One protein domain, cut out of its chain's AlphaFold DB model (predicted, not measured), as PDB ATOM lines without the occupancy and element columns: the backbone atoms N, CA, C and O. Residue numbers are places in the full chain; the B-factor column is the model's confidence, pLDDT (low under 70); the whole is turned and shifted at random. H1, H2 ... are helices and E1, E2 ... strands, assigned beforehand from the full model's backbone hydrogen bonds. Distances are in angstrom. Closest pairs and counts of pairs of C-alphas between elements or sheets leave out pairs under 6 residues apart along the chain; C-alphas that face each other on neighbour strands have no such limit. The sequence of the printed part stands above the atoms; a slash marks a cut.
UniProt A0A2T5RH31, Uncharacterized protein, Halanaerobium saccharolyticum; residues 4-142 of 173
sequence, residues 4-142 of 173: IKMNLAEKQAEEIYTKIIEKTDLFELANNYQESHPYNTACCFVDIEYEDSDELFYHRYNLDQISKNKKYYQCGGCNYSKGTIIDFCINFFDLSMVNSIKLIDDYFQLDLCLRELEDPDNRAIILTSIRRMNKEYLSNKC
ATOM      1  N   ILE A   4     -53.210   2.065  14.739       66.75
ATOM      2  CA  ILE A   4     -52.054   1.306  14.236       66.75
ATOM      3  C   ILE A   4     -50.768   2.148  14.278       66.75
ATOM      4  O   ILE A   4     -49.725   1.640  14.678       66.75
ATOM      5  N   LYS A   5     -50.842   3.438  13.915       64.44
ATOM      6  CA  LYS A   5     -49.684   4.349  13.951       64.44
ATOM      7  C   LYS A   5     -49.228   4.630  15.384       64.44
ATOM      8  O   LYS A   5     -48.035   4.626  15.649       64.44
ATOM      9  N   MET A   6     -50.179   4.802  16.305       70.75
ATOM     10  CA  MET A   6     -49.891   5.028  17.727       70.75
ATOM     11  C   MET A   6     -49.128   3.846  18.342       70.75
ATOM     12  O   MET A   6     -48.067   4.042  18.921       70.75
ATOM     13  N   ASN A   7     -49.599   2.616  18.105       80.56
ATOM     14  CA  ASN A   7     -48.931   1.409  18.600       80.56
ATOM     15  C   ASN A   7     -47.522   1.219  18.012       80.56
ATOM     16  O   ASN A   7     -46.661   0.640  18.667       80.56
ATOM     17  N   LEU A   8     -47.282   1.654  16.770       85.50
ATOM     18  CA  LEU A   8     -45.958   1.564  16.153       85.50
ATOM     19  C   LEU A   8     -44.988   2.581  16.768       85.50
ATOM     20  O   LEU A   8     -43.872   2.218  17.118       85.50
ATOM     21  N   ALA A   9     -45.431   3.828  16.948       86.69
ATOM     22  CA  ALA A   9     -44.630   4.878  17.569       86.69
ATOM     23  C   ALA A   9     -44.272   4.547  19.029       86.69
ATOM     24  O   ALA A   9     -43.151   4.792  19.462       86.69
ATOM     25  N   GLU A  10     -45.190   3.943  19.787       90.38
ATOM     26  CA  GLU A  10     -44.909   3.475  21.151       90.38
ATOM     27  C   GLU A  10     -43.865   2.352  21.184       90.38
ATOM     28  O   GLU A  10     -42.957   2.403  22.009       90.38
ATOM     29  N   LYS A  11     -43.937   1.387  20.258       92.12
ATOM     30  CA  LYS A  11     -42.905   0.344  20.125       92.12
ATOM     31  C   LYS A  11     -41.545   0.931  19.773       92.12
ATOM     32  O   LYS A  11     -40.549   0.575  20.389       92.12
ATOM     33  N   GLN A  12     -41.510   1.880  18.838       92.44
ATOM     34  CA  GLN A  12     -40.273   2.572  18.487       92.44
ATOM     35  C   GLN A  12     -39.692   3.313  19.697       92.44
ATOM     36  O   GLN A  12     -38.485   3.297  19.917       92.44
ATOM     37  N   ALA A  13     -40.546   3.942  20.507       93.75
ATOM     38  CA  ALA A  13     -40.124   4.604  21.733       93.75
ATOM     39  C   ALA A  13     -39.473   3.621  22.715       93.75
ATOM     40  O   ALA A  13     -38.443   3.943  23.307       93.75
ATOM     41  N   GLU A  14     -40.071   2.441  22.892       95.69
ATOM     42  CA  GLU A  14     -39.563   1.384  23.771       95.69
ATOM     43  C   GLU A  14     -38.219   0.839  23.282       95.69
ATOM     44  O   GLU A  14     -37.290   0.701  24.078       95.69
ATOM     45  N   GLU A  15     -38.079   0.605  21.976       95.44
ATOM     46  CA  GLU A  15     -36.820   0.173  21.362       95.44
ATOM     47  C   GLU A  15     -35.714   1.223  21.534       95.44
ATOM     48  O   GLU A  15     -34.605   0.882  21.948       95.44
ATOM     49  N   ILE A  16     -36.019   2.499  21.264       95.81
ATOM     50  CA  ILE A  16     -35.086   3.620  21.449       95.81
ATOM     51  C   ILE A  16     -34.629   3.691  22.906       95.81
ATOM     52  O   ILE A  16     -33.431   3.698  23.184       95.81
ATOM     53  N   TYR A  17     -35.579   3.728  23.841       96.94
ATOM     54  CA  TYR A  17     -35.276   3.884  25.259       96.94
ATOM     55  C   TYR A  17     -34.484   2.701  25.813       96.94
ATOM     56  O   TYR A  17     -33.471   2.900  26.480       96.94
ATOM     57  N   THR A  18     -34.902   1.474  25.494       96.38
ATOM     58  CA  THR A  18     -34.215   0.254  25.934       96.38
ATOM     59  C   THR A  18     -32.784   0.221  25.412       96.38
ATOM     60  O   THR A  18     -31.862   0.002  26.192       96.38
ATOM     61  N   LYS A  19     -32.564   0.528  24.123       97.06
ATOM     62  CA  LYS A  19     -31.208   0.606  23.564       97.06
ATOM     63  C   LYS A  19     -30.350   1.639  24.287       97.06
ATOM     64  O   LYS A  19     -29.215   1.316  24.616       97.06
ATOM     65  N   ILE A  20     -30.878   2.839  24.543       97.38
ATOM     66  CA  ILE A  20     -30.160   3.875  25.295       97.38
ATOM     67  C   ILE A  20     -29.774   3.330  26.674       97.38
ATOM     68  O   ILE A  20     -28.595   3.193  26.971       97.38
ATOM     69  N   ILE A  21     -30.739   2.918  27.496       96.31
ATOM     70  CA  ILE A  21     -30.446   2.499  28.872       96.31
ATOM     71  C   ILE A  21     -29.526   1.277  28.926       96.31
ATOM     72  O   ILE A  21     -28.609   1.233  29.742       96.31
ATOM     73  N   GLU A  22     -29.714   0.277  28.070       95.25
ATOM     74  CA  GLU A  22     -28.921  -0.953  28.134       95.25
ATOM     75  C   GLU A  22     -27.504  -0.771  27.584       95.25
ATOM     76  O   GLU A  22     -26.563  -1.335  28.148       95.25
ATOM     77  N   LYS A  23     -27.325   0.046  26.539       96.56
ATOM     78  CA  LYS A  23     -26.074   0.086  25.765       96.56
ATOM     79  C   LYS A  23     -25.195   1.314  25.986       96.56
ATOM     80  O   LYS A  23     -24.112   1.353  25.419       96.56
ATOM     81  N   THR A  24     -25.608   2.282  26.799       96.31
ATOM     82  CA  THR A  24     -24.772   3.456  27.107       96.31
ATOM     83  C   THR A  24     -24.049   3.327  28.442       96.31
ATOM     84  O   THR A  24     -24.531   2.652  29.354       96.31
ATOM     85  N   ASP A  25     -22.943   4.042  28.601       92.38
ATOM     86  CA  ASP A  25     -22.244   4.217  29.874       92.38
ATOM     87  C   ASP A  25     -22.308   5.704  30.272       92.38
ATOM     88  O   ASP A  25     -21.694   6.558  29.635       92.38
ATOM     89  N   LEU A  26     -23.091   6.040  31.305       90.69
ATOM     90  CA  LEU A  26     -23.209   7.423  31.784       90.69
ATOM     91  C   LEU A  26     -21.885   7.954  32.338       90.69
ATOM     92  O   LEU A  26     -21.600   9.139  32.189       90.69
ATOM     93  N   PHE A  27     -21.093   7.093  32.977       87.00
ATOM     94  CA  PHE A  27     -19.815   7.474  33.571       87.00
ATOM     95  C   PHE A  27     -18.834   7.930  32.491       87.00
ATOM     96  O   PHE A  27     -18.161   8.943  32.652       87.00
ATOM     97  N   GLU A  28     -18.820   7.234  31.354       89.25
ATOM     98  CA  GLU A  28     -18.021   7.624  30.192       89.25
ATOM     99  C   GLU A  28     -18.395   9.025  29.680       89.25
ATOM    100  O   GLU A  28     -17.528   9.887  29.526       89.25
ATOM    101  N   LEU A  29     -19.694   9.282  29.474       88.50
ATOM    102  CA  LEU A  29     -20.164  10.580  28.989       88.50
ATOM    103  C   LEU A  29     -19.893  11.706  30.002       88.50
ATOM    104  O   LEU A  29     -19.525  12.814  29.608       88.50
ATOM    105  N   ALA A  30     -20.057  11.427  31.297       85.00
ATOM    106  CA  ALA A  30     -19.820  12.392  32.364       85.00
ATOM    107  C   ALA A  30     -18.340  12.788  32.481       85.00
ATOM    108  O   ALA A  30     -18.045  13.978  32.590       85.00
ATOM    109  N   ASN A  31     -17.413  11.827  32.380       80.94
ATOM    110  CA  ASN A  31     -15.974  12.114  32.380       80.94
ATOM    111  C   ASN A  31     -15.572  12.993  31.194       80.94
ATOM    112  O   ASN A  31     -14.912  14.013  31.378       80.94
ATOM    113  N   ASN A  32     -16.037  12.666  29.985       82.00
ATOM    114  CA  ASN A  32     -15.744  13.478  28.800       82.00
ATOM    115  C   ASN A  32     -16.326  14.897  28.896       82.00
ATOM    116  O   ASN A  32     -15.713  15.870  28.440       82.00
ATOM    117  N   TYR A  33     -17.498  15.043  29.517       80.06
ATOM    118  CA  TYR A  33     -18.059  16.357  29.814       80.06
ATOM    119  C   TYR A  33     -17.171  17.141  30.792       80.06
ATOM    120  O   TYR A  33     -16.878  18.309  30.541       80.06
ATOM    121  N   GLN A  34     -16.676  16.504  31.855       73.69
ATOM    122  CA  GLN A  34     -15.785  17.140  32.829       73.69
ATOM    123  C   GLN A  34     -14.435  17.554  32.226       73.69
ATOM    124  O   GLN A  34     -13.974  18.665  32.483       73.69
ATOM    125  N   GLU A  35     -13.816  16.709  31.396       71.75
ATOM    126  CA  GLU A  35     -12.551  17.030  30.716       71.75
ATOM    127  C   GLU A  35     -12.669  18.279  29.832       71.75
ATOM    128  O   GLU A  35     -11.749  19.097  29.762       71.75
ATOM    129  N   SER A  36     -13.821  18.451  29.179       70.50
ATOM    130  CA  SER A  36     -14.108  19.612  28.330       70.50
ATOM    131  C   SER A  36     -14.612  20.840  29.104       70.50
ATOM    132  O   SER A  36     -14.578  21.948  28.564       70.50
ATOM    133  N   HIS A  37     -15.009  20.674  30.370       67.81
ATOM    134  CA  HIS A  37     -15.537  21.731  31.241       67.81
ATOM    135  C   HIS A  37     -14.839  21.722  32.622       67.81
ATOM    136  O   HIS A  37     -15.495  21.527  33.647       67.81
ATOM    137  N   PRO A  38     -13.510  21.967  32.683       54.81
ATOM    138  CA  PRO A  38     -12.662  21.704  33.858       54.81
ATOM    139  C   PRO A  38     -12.895  22.609  35.087       54.81
ATOM    140  O   PRO A  38     -12.171  22.499  36.072       54.81
ATOM    141  N   TYR A  39     -13.897  23.490  35.075       45.72
ATOM    142  CA  TYR A  39     -14.287  24.316  36.221       45.72
ATOM    143  C   TYR A  39     -15.813  24.407  36.306       45.72
ATOM    144  O   TYR A  39     -16.445  24.893  35.371       45.72
ATOM    145  N   ASN A  40     -16.387  24.027  37.455       47.00
ATOM    146  CA  ASN A  40     -17.818  24.143  37.764       47.00
ATOM    147  C   ASN A  40     -18.735  23.480  36.720       47.00
ATOM    148  O   ASN A  40     -19.456  24.177  36.001       47.00
ATOM    149  N   THR A  41     -18.756  22.149  36.648       44.47
ATOM    150  CA  THR A  41     -19.764  21.424  35.863       44.47
ATOM    151  C   THR A  41     -21.145  21.634  36.490       44.47
ATOM    152  O   THR A  41     -21.557  20.960  37.428       44.47
ATOM    153  N   ALA A  42     -21.829  22.657  35.984       45.19
ATOM    154  CA  ALA A  42     -23.066  23.210  36.509       45.19
ATOM    155  C   ALA A  42     -24.182  22.165  36.671       45.19
ATOM    156  O   ALA A  42     -24.616  21.559  35.696       45.19
ATOM    157  N   CYS A  43     -24.731  22.030  37.881       46.72
ATOM    158  CA  CYS A  43     -26.108  21.579  38.064       46.72
ATOM    159  C   CYS A  43     -27.089  22.681  37.640       46.72
ATOM    160  O   CYS A  43     -26.866  23.871  37.854       46.72
ATOM    161  N   CYS A  44     -28.198  22.253  37.042       45.75
ATOM    162  CA  CYS A  44     -29.188  23.088  36.358       45.75
ATOM    163  C   CYS A  44     -30.288  23.659  37.258       45.75
ATOM    164  O   CYS A  44     -31.262  24.214  36.755       45.75
ATOM    165  N   PHE A  45     -30.157  23.528  38.577       46.53
ATOM    166  CA  PHE A  45     -31.077  24.153  39.518       46.53
ATOM    167  C   PHE A  45     -30.383  25.352  40.146       46.53
ATOM    168  O   PHE A  45     -29.564  25.207  41.047       46.53
ATOM    169  N   VAL A  46     -30.702  26.535  39.627       41.16
ATOM    170  CA  VAL A  46     -30.418  27.782  40.329       41.16
ATOM    171  C   VAL A  46     -31.482  27.906  41.410       41.16
ATOM    172  O   VAL A  46     -32.631  28.209  41.089       41.16
ATOM    173  N   ASP A  47     -31.121  27.646  42.665       39.53
ATOM    174  CA  ASP A  47     -31.876  28.239  43.766       39.53
ATOM    175  C   ASP A  47     -31.350  29.662  43.948       39.53
ATOM    176  O   ASP A  47     -30.144  29.866  44.112       39.53
ATOM    177  N   ILE A  48     -32.237  30.644  43.793       43.34
ATOM    178  CA  ILE A  48     -31.925  32.049  44.063       43.34
ATOM    179  C   ILE A  48     -32.424  32.305  45.476       43.34
ATOM    180  O   ILE A  48     -33.559  32.741  45.670       43.34
ATOM    181  N   GLU A  49     -31.584  32.004  46.457       41.94
ATOM    182  CA  GLU A  49     -31.842  32.407  47.832       41.94
ATOM    183  C   GLU A  49     -31.249  33.801  48.057       41.94
ATOM    184  O   GLU A  49     -30.096  34.081  47.719       41.94
ATOM    185  N   TYR A  50     -32.070  34.704  48.590       40.78
ATOM    186  CA  TYR A  50     -31.582  35.942  49.183       40.78
ATOM    187  C   TYR A  50     -31.195  35.602  50.622       40.78
ATOM    188  O   TYR A  50     -32.080  35.411  51.457       40.78
ATOM    189  N   GLU A  51     -29.901  35.502  50.917       45.75
ATOM    190  CA  GLU A  51     -29.449  35.572  52.310       45.75
ATOM    191  C   GLU A  51     -29.491  37.034  52.790       45.75
ATOM    192  O   GLU A  51     -29.548  37.955  51.973       45.75
ATOM    193  N   ASP A  52     -29.476  37.242  54.113       46.78
ATOM    194  CA  ASP A  52     -29.740  38.485  54.876       46.78
ATOM    195  C   ASP A  52     -28.935  39.762  54.482       46.78
ATOM    196  O   ASP A  52     -28.965  40.767  55.196       46.78
ATOM    197  N   SER A  53     -28.205  39.763  53.363       52.75
ATOM    198  CA  SER A  53     -27.291  40.818  52.907       52.75
ATOM    199  C   SER A  53     -27.605  41.440  51.533       52.75
ATOM    200  O   SER A  53     -26.789  42.216  51.042       52.75
ATOM    201  N   ASP A  54     -28.755  41.151  50.907       48.66
ATOM    202  CA  ASP A  54     -29.086  41.570  49.522       48.66
ATOM    203  C   ASP A  54     -28.090  41.052  48.450       48.66
ATOM    204  O   ASP A  54     -28.146  41.456  47.283       48.66
ATOM    205  N   GLU A  55     -27.191  40.130  48.809       36.53
ATOM    206  CA  GLU A  55     -26.296  39.456  47.869       36.53
ATOM    207  C   GLU A  55     -26.990  38.247  47.232       36.53
ATOM    208  O   GLU A  55     -27.586  37.401  47.897       36.53
ATOM    209  N   LEU A  56     -26.924  38.183  45.901       38.84
ATOM    210  CA  LEU A  56     -27.550  37.136  45.102       38.84
ATOM    211  C   LEU A  56     -26.587  35.944  45.020       38.84
ATOM    212  O   LEU A  56     -25.633  35.963  44.236       38.84
ATOM    213  N   PHE A  57     -26.817  34.919  45.840       40.41
ATOM    214  CA  PHE A  57     -26.009  33.704  45.819       40.41
ATOM    215  C   PHE A  57     -26.521  32.731  44.752       40.41
ATOM    216  O   PHE A  57     -27.708  32.435  44.653       40.41
ATOM    217  N   TYR A  58     -25.598  32.228  43.931       43.88
ATOM    218  CA  TYR A  58     -25.867  31.153  42.980       43.88
ATOM    219  C   TYR A  58     -25.390  29.837  43.593       43.88
ATOM    220  O   TYR A  58     -24.195  29.535  43.531       43.88
ATOM    221  N   HIS A  59     -26.299  29.034  44.148       42.03
ATOM    222  CA  HIS A  59     -25.961  27.667  44.545       42.03
ATOM    223  C   HIS A  59     -25.760  26.818  43.285       42.03
ATOM    224  O   HIS A  59     -26.680  26.607  42.496       42.03
ATOM    225  N   ARG A  60     -24.519  26.376  43.058       46.69
ATOM    226  CA  ARG A  60     -24.144  25.490  41.951       46.69
ATOM    227  C   ARG A  60     -23.869  24.113  42.533       46.69
ATOM    228  O   ARG A  60     -22.880  23.936  43.236       46.69
ATOM    229  N   TYR A  61     -24.753  23.161  42.269       50.75
ATOM    230  CA  TYR A  61     -24.574  21.783  42.725       50.75
ATOM    231  C   TYR A  61     -23.741  20.976  41.719       50.75
ATOM    232  O   TYR A  61     -23.682  21.331  40.542       50.75
ATOM    233  N   ASN A  62     -23.085  19.912  42.175       55.84
ATOM    234  CA  ASN A  62     -22.253  19.056  41.333       55.84
ATOM    235  C   ASN A  62     -23.004  17.770  40.961       55.84
ATOM    236  O   ASN A  62     -24.014  17.409  41.572       55.84
ATOM    237  N   LEU A  63     -22.522  17.078  39.926       61.84
ATOM    238  CA  LEU A  63     -22.865  15.675  39.716       61.84
ATOM    239  C   LEU A  63     -22.266  14.882  40.882       61.84
ATOM    240  O   LEU A  63     -21.097  14.519  40.844       61.84
ATOM    241  N   ASP A  64     -23.050  14.683  41.937       62.47
ATOM    242  CA  ASP A  64     -22.502  14.158  43.185       62.47
ATOM    243  C   ASP A  64     -22.187  12.661  43.085       62.47
ATOM    244  O   ASP A  64     -21.130  12.234  43.546       62.47
ATOM    245  N   GLN A  65     -23.071  11.851  42.482       74.50
ATOM    246  CA  GLN A  65     -22.869  10.399  42.384       74.50
ATOM    247  C   GLN A  65     -23.476   9.787  41.111       74.50
ATOM    248  O   GLN A  65     -24.616  10.080  40.746       74.50
ATOM    249  N   ILE A  66     -22.740   8.874  40.468       82.75
ATOM    250  CA  ILE A  66     -23.240   7.972  39.416       82.75
ATOM    251  C   ILE A  66     -23.387   6.566  40.001       82.75
ATOM    252  O   ILE A  66     -22.574   6.115  40.802       82.75
ATOM    253  N   SER A  67     -24.442   5.854  39.610       86.25
ATOM    254  CA  SER A  67     -24.687   4.485  40.054       86.25
ATOM    255  C   SER A  67     -23.598   3.514  39.575       86.25
ATOM    256  O   SER A  67     -23.098   3.647  38.462       86.25
ATOM    257  N   LYS A  68     -23.317   2.436  40.328       83.31
ATOM    258  CA  LYS A  68     -22.374   1.374  39.890       83.31
ATOM    259  C   LYS A  68     -22.676   0.783  38.514       83.31
ATOM    260  O   LYS A  68     -21.782   0.360  37.793       83.31
ATOM    261  N   ASN A  69     -23.959   0.667  38.164       83.88
ATOM    262  CA  ASN A  69     -24.361   0.144  36.855       83.88
ATOM    263  C   ASN A  69     -24.246   1.196  35.738       83.88
ATOM    264  O   ASN A  69     -24.526   0.880  34.583       83.88
ATOM    265  N   LYS A  70     -23.838   2.421  36.091       89.94
ATOM    266  CA  LYS A  70     -23.546   3.547  35.207       89.94
ATOM    267  C   LYS A  70     -24.736   3.973  34.354       89.94
ATOM    268  O   LYS A  70     -24.569   4.445  33.233       89.94
ATOM    269  N   LYS A  71     -25.959   3.745  34.844       93.00
ATOM    270  CA  LYS A  71     -27.201   4.022  34.096       93.00
ATOM    271  C   LYS A  71     -27.941   5.261  34.580       93.00
ATOM    272  O   LYS A  71     -28.754   5.807  33.834       93.00
ATOM    273  N   TYR A  72     -27.679   5.697  35.805       90.69
ATOM    274  CA  TYR A  72     -28.303   6.881  36.375       90.69
ATOM    275  C   TYR A  72     -27.349   7.580  37.341       90.69
ATOM    276  O   TYR A  72     -26.394   6.983  37.834       90.69
ATOM    277  N   TYR A  73     -27.612   8.851  37.591       85.56
ATOM    278  CA  TYR A  73     -26.938   9.660  38.593       85.56
ATOM    279  C   TYR A  73     -27.942  10.146  39.632       85.56
ATOM    280  O   TYR A  73     -29.154  10.120  39.397       85.56
ATOM    281  N   GLN A  74     -27.426  10.619  40.761       81.00
ATOM    282  CA  GLN A  74     -28.187  11.350  41.759       81.00
ATOM    283  C   GLN A  74     -27.472  12.657  42.100       81.00
ATOM    284  O   GLN A  74     -26.266  12.685  42.327       81.00
ATOM    285  N   CYS A  75     -28.233  13.747  42.099       73.69
ATOM    286  CA  CYS A  75     -27.780  15.082  42.477       73.69
ATOM    287  C   CYS A  75     -28.154  15.327  43.940       73.69
ATOM    288  O   CYS A  75     -29.340  15.332  44.264       73.69
ATOM    289  N   GLY A  76     -27.178  15.534  44.822       57.78
ATOM    290  CA  GLY A  76     -27.385  15.725  46.261       57.78
ATOM    291  C   GLY A  76     -27.966  17.091  46.622       57.78
ATOM    292  O   GLY A  76     -28.666  17.220  47.620       57.78
ATOM    293  N   GLY A  77     -27.764  18.100  45.775       55.44
ATOM    294  CA  GLY A  77     -28.266  19.456  46.007       55.44
ATOM    295  C   GLY A  77     -29.700  19.746  45.573       55.44
ATOM    296  O   GLY A  77     -30.359  20.630  46.108       55.44
ATOM    297  N   CYS A  78     -30.210  19.005  44.591       55.19
ATOM    298  CA  CYS A  78     -31.489  19.292  43.954       55.19
ATOM    299  C   CYS A  78     -32.558  18.275  44.371       55.19
ATOM    300  O   CYS A  78     -32.996  17.443  43.570       55.19
ATOM    301  N   ASN A  79     -32.946  18.327  45.654       58.66
ATOM    302  CA  ASN A  79     -33.893  17.402  46.296       58.66
ATOM    303  C   ASN A  79     -33.555  15.919  46.067       58.66
ATOM    304  O   ASN A  79     -34.461  15.101  45.896       58.66
ATOM    305  N   TYR A  80     -32.265  15.569  46.018       66.75
ATOM    306  CA  TYR A  80     -31.825  14.191  45.775       66.75
ATOM    307  C   TYR A  80     -32.364  13.601  44.460       66.75
ATOM    308  O   TYR A  80     -32.590  12.392  44.354       66.75
ATOM    309  N   SER A  81     -32.616  14.446  43.452       75.31
ATOM    310  CA  SER A  81     -33.209  13.998  42.195       75.31
ATOM    311  C   SER A  81     -32.266  13.079  41.420       75.31
ATOM    312  O   SER A  81     -31.048  13.276  41.367       75.31
ATOM    313  N   LYS A  82     -32.856  12.038  40.827       85.75
ATOM    314  CA  LYS A  82     -32.164  11.061  39.987       85.75
ATOM    315  C   LYS A  82     -32.404  11.381  38.520       85.75
ATOM    316  O   LYS A  82     -33.500  11.814  38.162       85.75
ATOM    317  N   GLY A  83     -31.418  11.100  37.680       88.81
ATOM    318  CA  GLY A  83     -31.528  11.245  36.230       88.81
ATOM    319  C   GLY A  83     -30.776  10.148  35.491       88.81
ATOM    320  O   GLY A  83     -29.803   9.601  36.001       88.81
ATOM    321  N   THR A  84     -31.228   9.792  34.295       94.12
ATOM    322  CA  THR A  84     -30.494   8.903  33.383       94.12
ATOM    323  C   THR A  84     -29.580   9.713  32.466       94.12
ATOM    324  O   THR A  84     -29.495  10.937  32.558       94.12
ATOM    325  N   ILE A  85     -28.917   9.046  31.522       94.44
ATOM    326  CA  ILE A  85     -28.117   9.710  30.486       94.44
ATOM    327  C   ILE A  85     -28.918  10.692  29.618       94.44
ATOM    328  O   ILE A  85     -28.363  11.677  29.135       94.44
ATOM    329  N   ILE A  86     -30.230  10.476  29.463       93.94
ATOM    330  CA  ILE A  86     -31.107  11.418  28.757       93.94
ATOM    331  C   ILE A  86     -31.226  12.709  29.566       93.94
ATOM    332  O   ILE A  86     -31.056  13.793  29.012       93.94
ATOM    333  N   ASP A  87     -31.480  12.596  30.871       90.44
ATOM    334  CA  ASP A  87     -31.563  13.755  31.762       90.44
ATOM    335  C   ASP A  87     -30.210  14.464  31.857       90.44
ATOM    336  O   ASP A  87     -30.161  15.688  31.848       90.44
ATOM    337  N   PHE A  88     -29.108  13.706  31.860       88.81
ATOM    338  CA  PHE A  88     -27.763  14.272  31.844       88.81
ATOM    339  C   PHE A  88     -27.539  15.150  30.606       88.81
ATOM    340  O   PHE A  88     -27.103  16.288  30.734       88.81
ATOM    341  N   CYS A  89     -27.902  14.665  29.414       88.75
ATOM    342  CA  CYS A  89     -27.798  15.442  28.178       88.75
ATOM    343  C   CYS A  89     -28.669  16.704  28.194       88.75
ATOM    344  O   CYS A  89     -28.228  17.766  27.763       88.75
ATOM    345  N   ILE A  90     -29.900  16.601  28.697       84.19
ATOM    346  CA  ILE A  90     -30.815  17.746  28.772       84.19
ATOM    347  C   ILE A  90     -30.271  18.805  29.727       84.19
ATOM    348  O   ILE A  90     -30.256  19.981  29.387       84.19
ATOM    349  N   ASN A  91     -29.829  18.377  30.904       78.31
ATOM    350  CA  ASN A  91     -29.403  19.277  31.959       78.31
ATOM    351  C   ASN A  91     -28.006  19.833  31.640       78.31
ATOM    352  O   ASN A  91     -27.843  21.022  31.394       78.31
ATOM    353  N   PHE A  92     -26.991  18.980  31.559       78.31
ATOM    354  CA  PHE A  92     -25.600  19.432  31.512       78.31
ATOM    355  C   PHE A  92     -25.164  19.952  30.136       78.31
ATOM    356  O   PHE A  92     -24.301  20.820  30.073       78.31
ATOM    357  N   PHE A  93     -25.769  19.488  29.039       79.69
ATOM    358  CA  PHE A  93     -25.473  20.003  27.694       79.69
ATOM    359  C   PHE A  93     -26.525  21.000  27.168       79.69
ATOM    360  O   PHE A  93     -26.411  21.433  26.022       79.69
ATOM    361  N   ASP A  94     -27.546  21.352  27.967       76.38
ATOM    362  CA  ASP A  94     -28.668  22.229  27.578       76.38
ATOM    363  C   ASP A  94     -29.339  21.806  26.251       76.38
ATOM    364  O   ASP A  94     -29.564  22.586  25.319       76.38
ATOM    365  N   LEU A  95     -29.613  20.504  26.119       82.88
ATOM    366  CA  LEU A  95     -30.168  19.930  24.895       82.88
ATOM    367  C   LEU A  95     -31.670  19.677  24.992       82.88
ATOM    368  O   LEU A  95     -32.207  19.180  25.978       82.88
ATOM    369  N   SER A  96     -32.368  19.880  23.870       86.75
ATOM    370  CA  SER A  96     -33.707  19.307  23.711       86.75
ATOM    371  C   SER A  96     -33.649  17.776  23.781       86.75
ATOM    372  O   SER A  96     -32.641  17.160  23.437       86.75
ATOM    373  N   MET A  97     -34.761  17.130  24.132       88.62
ATOM    374  CA  MET A  97     -34.825  15.664  24.187       88.62
ATOM    375  C   MET A  97     -34.497  14.991  22.842       88.62
ATOM    376  O   MET A  97     -33.860  13.943  22.815       88.62
ATOM    377  N   VAL A  98     -34.888  15.606  21.719       92.06
ATOM    378  CA  VAL A  98     -34.540  15.111  20.375       92.06
ATOM    379  C   VAL A  98     -33.032  15.177  20.154       92.06
ATOM    380  O   VAL A  98     -32.443  14.207  19.688       92.06
ATOM    381  N   ASN A  99     -32.409  16.305  20.496       92.38
ATOM    382  CA  ASN A  99     -30.965  16.475  20.333       92.38
ATOM    383  C   ASN A  99     -30.180  15.600  21.311       92.38
ATOM    384  O   ASN A  99     -29.126  15.106  20.945       92.38
ATOM    385  N   SER A 100     -30.723  15.348  22.501       94.50
ATOM    386  CA  SER A 100     -30.155  14.411  23.472       94.50
ATOM    387  C   SER A 100     -30.131  12.990  22.908       94.50
ATOM    388  O   SER A 100     -29.086  12.356  22.904       94.50
ATOM    389  N   ILE A 101     -31.252  12.507  22.353       95.31
ATOM    390  CA  ILE A 101     -31.316  11.180  21.715       95.31
ATOM    391  C   ILE A 101     -30.329  11.083  20.544       95.31
ATOM    392  O   ILE A 101     -29.648  10.072  20.423       95.31
ATOM    393  N   LYS A 102     -30.228  12.128  19.709       95.38
ATOM    394  CA  LYS A 102     -29.266  12.175  18.595       95.38
ATOM    395  C   LYS A 102     -27.820  12.136  19.077       95.38
ATOM    396  O   LYS A 102     -27.053  11.325  18.585       95.38
ATOM    397  N   LEU A 103     -27.475  12.960  20.067       95.56
ATOM    398  CA  LEU A 103     -26.136  12.973  20.652       95.56
ATOM    399  C   LEU A 103     -25.777  11.597  21.215       95.56
ATOM    400  O   LEU A 103     -24.686  11.109  20.958       95.56
ATOM    401  N   ILE A 104     -26.697  10.962  21.943       97.00
ATOM    402  CA  ILE A 104     -26.483   9.628  22.512       97.00
ATOM    403  C   ILE A 104     -26.314   8.574  21.402       97.00
ATOM    404  O   ILE A 104     -25.423   7.733  21.506       97.00
ATOM    405  N   ASP A 105     -27.139   8.613  20.350       97.06
ATOM    406  CA  ASP A 105     -27.030   7.702  19.200       97.06
ATOM    407  C   ASP A 105     -25.682   7.846  18.491       97.06
ATOM    408  O   ASP A 105     -25.015   6.845  18.246       97.06
ATOM    409  N   ASP A 106     -25.258   9.083  18.226       96.00
ATOM    410  CA  ASP A 106     -24.004   9.387  17.537       96.00
ATOM    411  C   ASP A 106     -22.785   9.014  18.393       96.00
ATOM    412  O   ASP A 106     -21.833   8.408  17.897       96.00
ATOM    413  N   TYR A 107     -22.822   9.348  19.687       96.19
ATOM    414  CA  TYR A 107     -21.726   9.106  20.622       96.19
ATOM    415  C   TYR A 107     -21.522   7.602  20.876       96.19
ATOM    416  O   TYR A 107     -20.399   7.111  20.791       96.19
ATOM    417  N   PHE A 108     -22.601   6.855  21.141       96.25
ATOM    418  CA  PHE A 108     -22.536   5.418  21.456       96.25
ATOM    419  C   PHE A 108     -22.784   4.499  20.248       96.25
ATOM    420  O   PHE A 108     -22.782   3.278  20.403       96.25
ATOM    421  N   GLN A 109     -23.003   5.057  19.054       95.69
ATOM    422  CA  GLN A 109     -23.250   4.325  17.804       95.69
ATOM    423  C   GLN A 109     -24.395   3.297  17.926       95.69
ATOM    424  O   GLN A 109     -24.238   2.116  17.608       95.69
ATOM    425  N   LEU A 110     -25.555   3.730  18.433       94.19
ATOM    426  CA  LEU A 110     -26.652   2.829  18.829       94.19
ATOM    427  C   LEU A 110     -27.551   2.361  17.669       94.19
ATOM    428  O   LEU A 110     -28.300   1.381  17.829       94.19
ATOM    429  N   ASP A 111     -27.490   3.049  16.528       92.19
ATOM    430  CA  ASP A 111     -28.332   2.836  15.349       92.19
ATOM    431  C   ASP A 111     -29.825   2.866  15.727       92.19
ATOM    432  O   ASP A 111     -30.566   1.878  15.621       92.19
ATOM    433  N   LEU A 112     -30.272   4.000  16.281       89.62
ATOM    434  CA  LEU A 112     -31.635   4.168  16.808       89.62
ATOM    435  C   LEU A 112     -32.711   4.377  15.725       89.62
ATOM    436  O   LEU A 112     -33.885   4.528  16.061       89.62
ATOM    437  N   CYS A 113     -32.342   4.359  14.437       80.75
ATOM    438  CA  CYS A 113     -33.237   4.584  13.294       80.75
ATOM    439  C   CYS A 113     -34.182   5.789  13.509       80.75
ATOM    440  O   CYS A 113     -35.408   5.678  13.516       80.75
ATOM    441  N   LEU A 114     -33.601   6.978  13.686       84.44
ATOM    442  CA  LEU A 114     -34.303   8.181  14.157       84.44
ATOM    443  C   LEU A 114     -35.259   8.846  13.145       84.44
ATOM    444  O   LEU A 114     -35.778   9.926  13.423       84.44
ATOM    445  N   ARG A 115     -35.534   8.220  11.992       84.94
ATOM    446  CA  ARG A 115     -36.393   8.792  10.931       84.94
ATOM    447  C   ARG A 115     -37.807   9.098  11.424       84.94
ATOM    448  O   ARG A 115     -38.402  10.092  11.032       84.94
ATOM    449  N   GLU A 116     -38.327   8.285  12.339       78.06
ATOM    450  CA  GLU A 116     -39.663   8.470  12.922       78.06
ATOM    451  C   GLU A 116     -39.773   9.722  13.814       78.06
ATOM    452  O   GLU A 116     -40.878  10.162  14.128       78.06
ATOM    453  N   LEU A 117     -38.647  10.334  14.201       81.00
ATOM    454  CA  LEU A 117     -38.631  11.627  14.892       81.00
ATOM    455  C   LEU A 117     -38.774  12.823  13.932       81.00
ATOM    456  O   LEU A 117     -38.911  13.954  14.401       81.00
ATOM    457  N   GLU A 118     -38.725  12.613  12.613       83.44
ATOM    458  CA  GLU A 118     -38.919  13.672  11.614       83.44
ATOM    459  C   GLU A 118     -40.405  13.997  11.399       83.44
ATOM    460  O   GLU A 118     -40.749  15.156  11.156       83.44
ATOM    461  N   ASP A 119     -41.291  13.005  11.556       84.69
ATOM    462  CA  ASP A 119     -42.746  13.193  11.532       84.69
ATOM    463  C   ASP A 119     -43.215  13.820  12.864       84.69
ATOM    464  O   ASP A 119     -43.014  13.226  13.928       84.69
ATOM    465  N   PRO A 120     -43.842  15.015  12.856       83.12
ATOM    466  CA  PRO A 120     -44.256  15.700  14.079       83.12
ATOM    467  C   PRO A 120     -45.226  14.915  14.973       83.12
ATOM    468  O   PRO A 120     -45.126  15.037  16.197       83.12
ATOM    469  N   ASP A 121     -46.135  14.125  14.389       79.31
ATOM    470  CA  ASP A 121     -47.130  13.349  15.137       79.31
ATOM    471  C   ASP A 121     -46.450  12.161  15.832       79.31
ATOM    472  O   ASP A 121     -46.631  11.952  17.036       79.31
ATOM    473  N   ASN A 122     -45.605  11.422  15.104       86.31
ATOM    474  CA  ASN A 122     -44.849  10.301  15.673       86.31
ATOM    475  C   ASN A 122     -43.840  10.790  16.714       86.31
ATOM    476  O   ASN A 122     -43.755  10.220  17.804       86.31
ATOM    477  N   ARG A 123     -43.144  11.898  16.437       88.25
ATOM    478  CA  ARG A 123     -42.212  12.536  17.370       88.25
ATOM    479  C   ARG A 123     -42.875  12.840  18.709       88.25
ATOM    480  O   ARG A 123     -42.297  12.540  19.749       88.25
ATOM    481  N   ALA A 124     -44.076  13.421  18.715       87.44
ATOM    482  CA  ALA A 124     -44.763  13.755  19.961       87.44
ATOM    483  C   ALA A 124     -45.066  12.507  20.812       87.44
ATOM    484  O   ALA A 124     -44.831  12.518  22.024       87.44
ATOM    485  N   ILE A 125     -45.534  11.425  20.180       87.44
ATOM    486  CA  ILE A 125     -45.820  10.148  20.851       87.44
ATOM    487  C   ILE A 125     -44.529   9.532  21.390       87.44
ATOM    488  O   ILE A 125     -44.465   9.193  22.569       87.44
ATOM    489  N   ILE A 126     -43.489   9.438  20.555       88.81
ATOM    490  CA  ILE A 126     -42.210   8.824  20.925       88.81
ATOM    491  C   ILE A 126     -41.596   9.547  22.124       88.81
ATOM    492  O   ILE A 126     -41.295   8.916  23.134       88.81
ATOM    493  N   LEU A 127     -41.469  10.876  22.061       90.94
ATOM    494  CA  LEU A 127     -40.857  11.655  23.140       90.94
ATOM    495  C   LEU A 127     -41.663  11.571  24.443       90.94
ATOM    496  O   LEU A 127     -41.084  11.459  25.522       90.94
ATOM    497  N   THR A 128     -42.996  11.589  24.359       89.19
ATOM    498  CA  THR A 128     -43.863  11.449  25.541       89.19
ATOM    499  C   THR A 128     -43.719  10.064  26.171       89.19
ATOM    500  O   THR A 128     -43.598   9.950  27.392       89.19
ATOM    501  N   SER A 129     -43.665   9.017  25.347       91.06
ATOM    502  CA  SER A 129     -43.454   7.644  25.803       91.06
ATOM    503  C   SER A 129     -42.085   7.462  26.451       91.06
ATOM    504  O   SER A 129     -42.017   6.919  27.551       91.06
ATOM    505  N   ILE A 130     -41.008   7.971  25.842       92.38
ATOM    506  CA  ILE A 130     -39.657   7.905  26.422       92.38
ATOM    507  C   ILE A 130     -39.611   8.641  27.768       92.38
ATOM    508  O   ILE A 130     -39.080   8.097  28.729       92.38
ATOM    509  N   ARG A 131     -40.225   9.829  27.894       88.69
ATOM    510  CA  ARG A 131     -40.309  10.546  29.185       88.69
ATOM    511  C   ARG A 131     -40.999   9.716  30.260       88.69
ATOM    512  O   ARG A 131     -40.528   9.666  31.394       88.69
ATOM    513  N   ARG A 132     -42.111   9.065  29.906       92.38
ATOM    514  CA  ARG A 132     -42.843   8.183  30.820       92.38
ATOM    515  C   ARG A 132     -41.969   7.009  31.262       92.38
ATOM    516  O   ARG A 132     -41.856   6.775  32.460       92.38
ATOM    517  N   MET A 133     -41.320   6.324  30.320       96.25
ATOM    518  CA  MET A 133     -40.437   5.190  30.615       96.25
ATOM    519  C   MET A 133     -39.230   5.598  31.462       96.25
ATOM    520  O   MET A 133     -38.884   4.886  32.401       96.25
ATOM    521  N   ASN A 134     -38.645   6.767  31.196       92.31
ATOM    522  CA  ASN A 134     -37.549   7.317  31.987       92.31
ATOM    523  C   ASN A 134     -37.969   7.546  33.445       92.31
ATOM    524  O   ASN A 134     -37.313   7.080  34.374       92.31
ATOM    525  N   LYS A 135     -39.131   8.177  33.650       90.50
ATOM    526  CA  LYS A 135     -39.699   8.379  34.989       90.50
ATOM    527  C   LYS A 135     -39.979   7.051  35.699       90.50
ATOM    528  O   LYS A 135     -39.631   6.893  36.864       90.50
ATOM    529  N   GLU A 136     -40.581   6.090  35.001       94.00
ATOM    530  CA  GLU A 136     -40.876   4.760  35.547       94.00
ATOM    531  C   GLU A 136     -39.602   3.984  35.907       94.00
ATOM    532  O   GLU A 136     -39.563   3.324  36.944       94.00
ATOM    533  N   TYR A 137     -38.548   4.072  35.097       94.88
ATOM    534  CA  TYR A 137     -37.259   3.447  35.379       94.88
ATOM    535  C   TYR A 137     -36.594   4.052  36.617       94.88
ATOM    536  O   TYR A 137     -36.181   3.311  37.509       94.88
ATOM    537  N   LEU A 138     -36.556   5.382  36.718       90.12
ATOM    538  CA  LEU A 138     -36.000   6.072  37.882       90.12
ATOM    539  C   LEU A 138     -36.755   5.712  39.169       90.12
ATOM    540  O   LEU A 138     -36.130   5.419  40.182       90.12
ATOM    541  N   SER A 139     -38.089   5.654  39.135       88.12
ATOM    542  CA  SER A 139     -38.885   5.301  40.320       88.12
ATOM    543  C   SER A 139     -38.814   3.818  40.699       88.12
ATOM    544  O   SER A 139     -38.844   3.496  41.883       88.12
ATOM    545  N   ASN A 140     -38.743   2.903  39.725       89.94
ATOM    546  CA  ASN A 140     -38.896   1.464  39.987       89.94
ATOM    547  C   ASN A 140     -37.581   0.675  39.991       89.94
ATOM    548  O   ASN A 140     -37.555  -0.461  40.467       89.94
ATOM    549  N   LYS A 141     -36.519   1.205  39.374       88.25
ATOM    550  CA  LYS A 141     -35.264   0.476  39.120       88.25
ATOM    551  C   LYS A 141     -34.024   1.179  39.669       88.25
ATOM    552  O   LYS A 141     -32.963   0.558  39.683       88.25
ATOM    553  N   CYS A 142     -34.146   2.425  40.126       87.94
ATOM    554  CA  CYS A 142     -33.019   3.238  40.576       87.94
ATOM    555  C   CYS A 142     -33.163   3.562  42.075       87.94
ATOM    556  O   CYS A 142     -33.831   4.541  42.426       87.94
TER     557      CYS A 142
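AT A GLANCE: This is residues 4 to 142 of the 173 residues of an uncharacterized protein of Halanaerobium saccharolyticum (UniProt A0A2T5RH31). Two long helices, H1 and H6, cross in a helical body whose middle is the short helix H3, and the small strand hairpin of E3 and E4 packs on the end of H6. From this body a thin arm reaches away with the short strands E1 and E2, and its tip makes one end of the longest axis. The printed part has 139 residues, mostly helix by its named elements, with six helices and four strands in the order H1 H2 E1 E2 E3 E4 H3 H4 H5 H6. It is only just compact, close to loose, with a radius of gyration of the C-alphas of 16.7 A and spans of 60 by 28 by 28 A.

HOW THE PARTS SIT: Look first at E3, residues 72 to 74, and E4, residues 82 to 84, an antiparallel hairpin at 154 degrees; N 73 and O 83, 2.8 A apart, are within hydrogen-bond range. Residues 65 to 66 pair antiparallel with residues 73 to 74 of E3. Near E4 is H3, residues 85 to 92. The closest C-alphas of E4 and H6, residues 120 to 141, are those of Lys 82 and Leu 138, 6.6 A apart. H6 touches H1, residues 4 to 23, at a steep tilt of 46 degrees, the same way; their closest C-alphas, Ala 13 and Ile 126, are 4.8 A apart. H3 touches H4, residues 97 to 108, at a steep tilt of 65 degrees, opposite ways, with the C-alphas of Cys 89 and Ser 100 closest at 5.4 A. H1 and H4 only just touch, with 3 pairs of C-alphas within 8 A, the closest Ile 20 and Ile 104 at 7.4 A. H5, residues 114 to 117, touches H6 only at the corner, closest at C-alphas 117 and 123, 4.4 A. H2, residues 26 to 36, is close to but not clearly touching H3, closest at C-alphas 26 and 85, 5.6 A. E1, residues 48 to 50, and E2, residues 56 to 58, meet only at a point, where C-alphas 50 and 56 face each other at 5.9 A. Every O i to N i+4 pair is within hydrogen-bond range in H1, H2, H3, H4 and H6; H5 is too short for such a pair.

IN THESE COORDINATES: Find C-alpha 4 at (-52.054, 1.306, 14.236); from there H1 runs 28.4 A to C-alpha 23. H2 measures 15.6 A and H4 16.2 A. H6 runs 30.7 A to C-alpha 141 at (-35.264, 0.476, 39.120).

THE WHOLE: The C-alphas farthest apart, Ile 4 and Ser 53, are 60.6 A apart. The printed part has no cut; the links H2 to E1 and E2 to E3 are long. Mean pLDDT of the printed part is 78.6; residues 4 to 5, 37 to 64 and 76 to 80 are under 70.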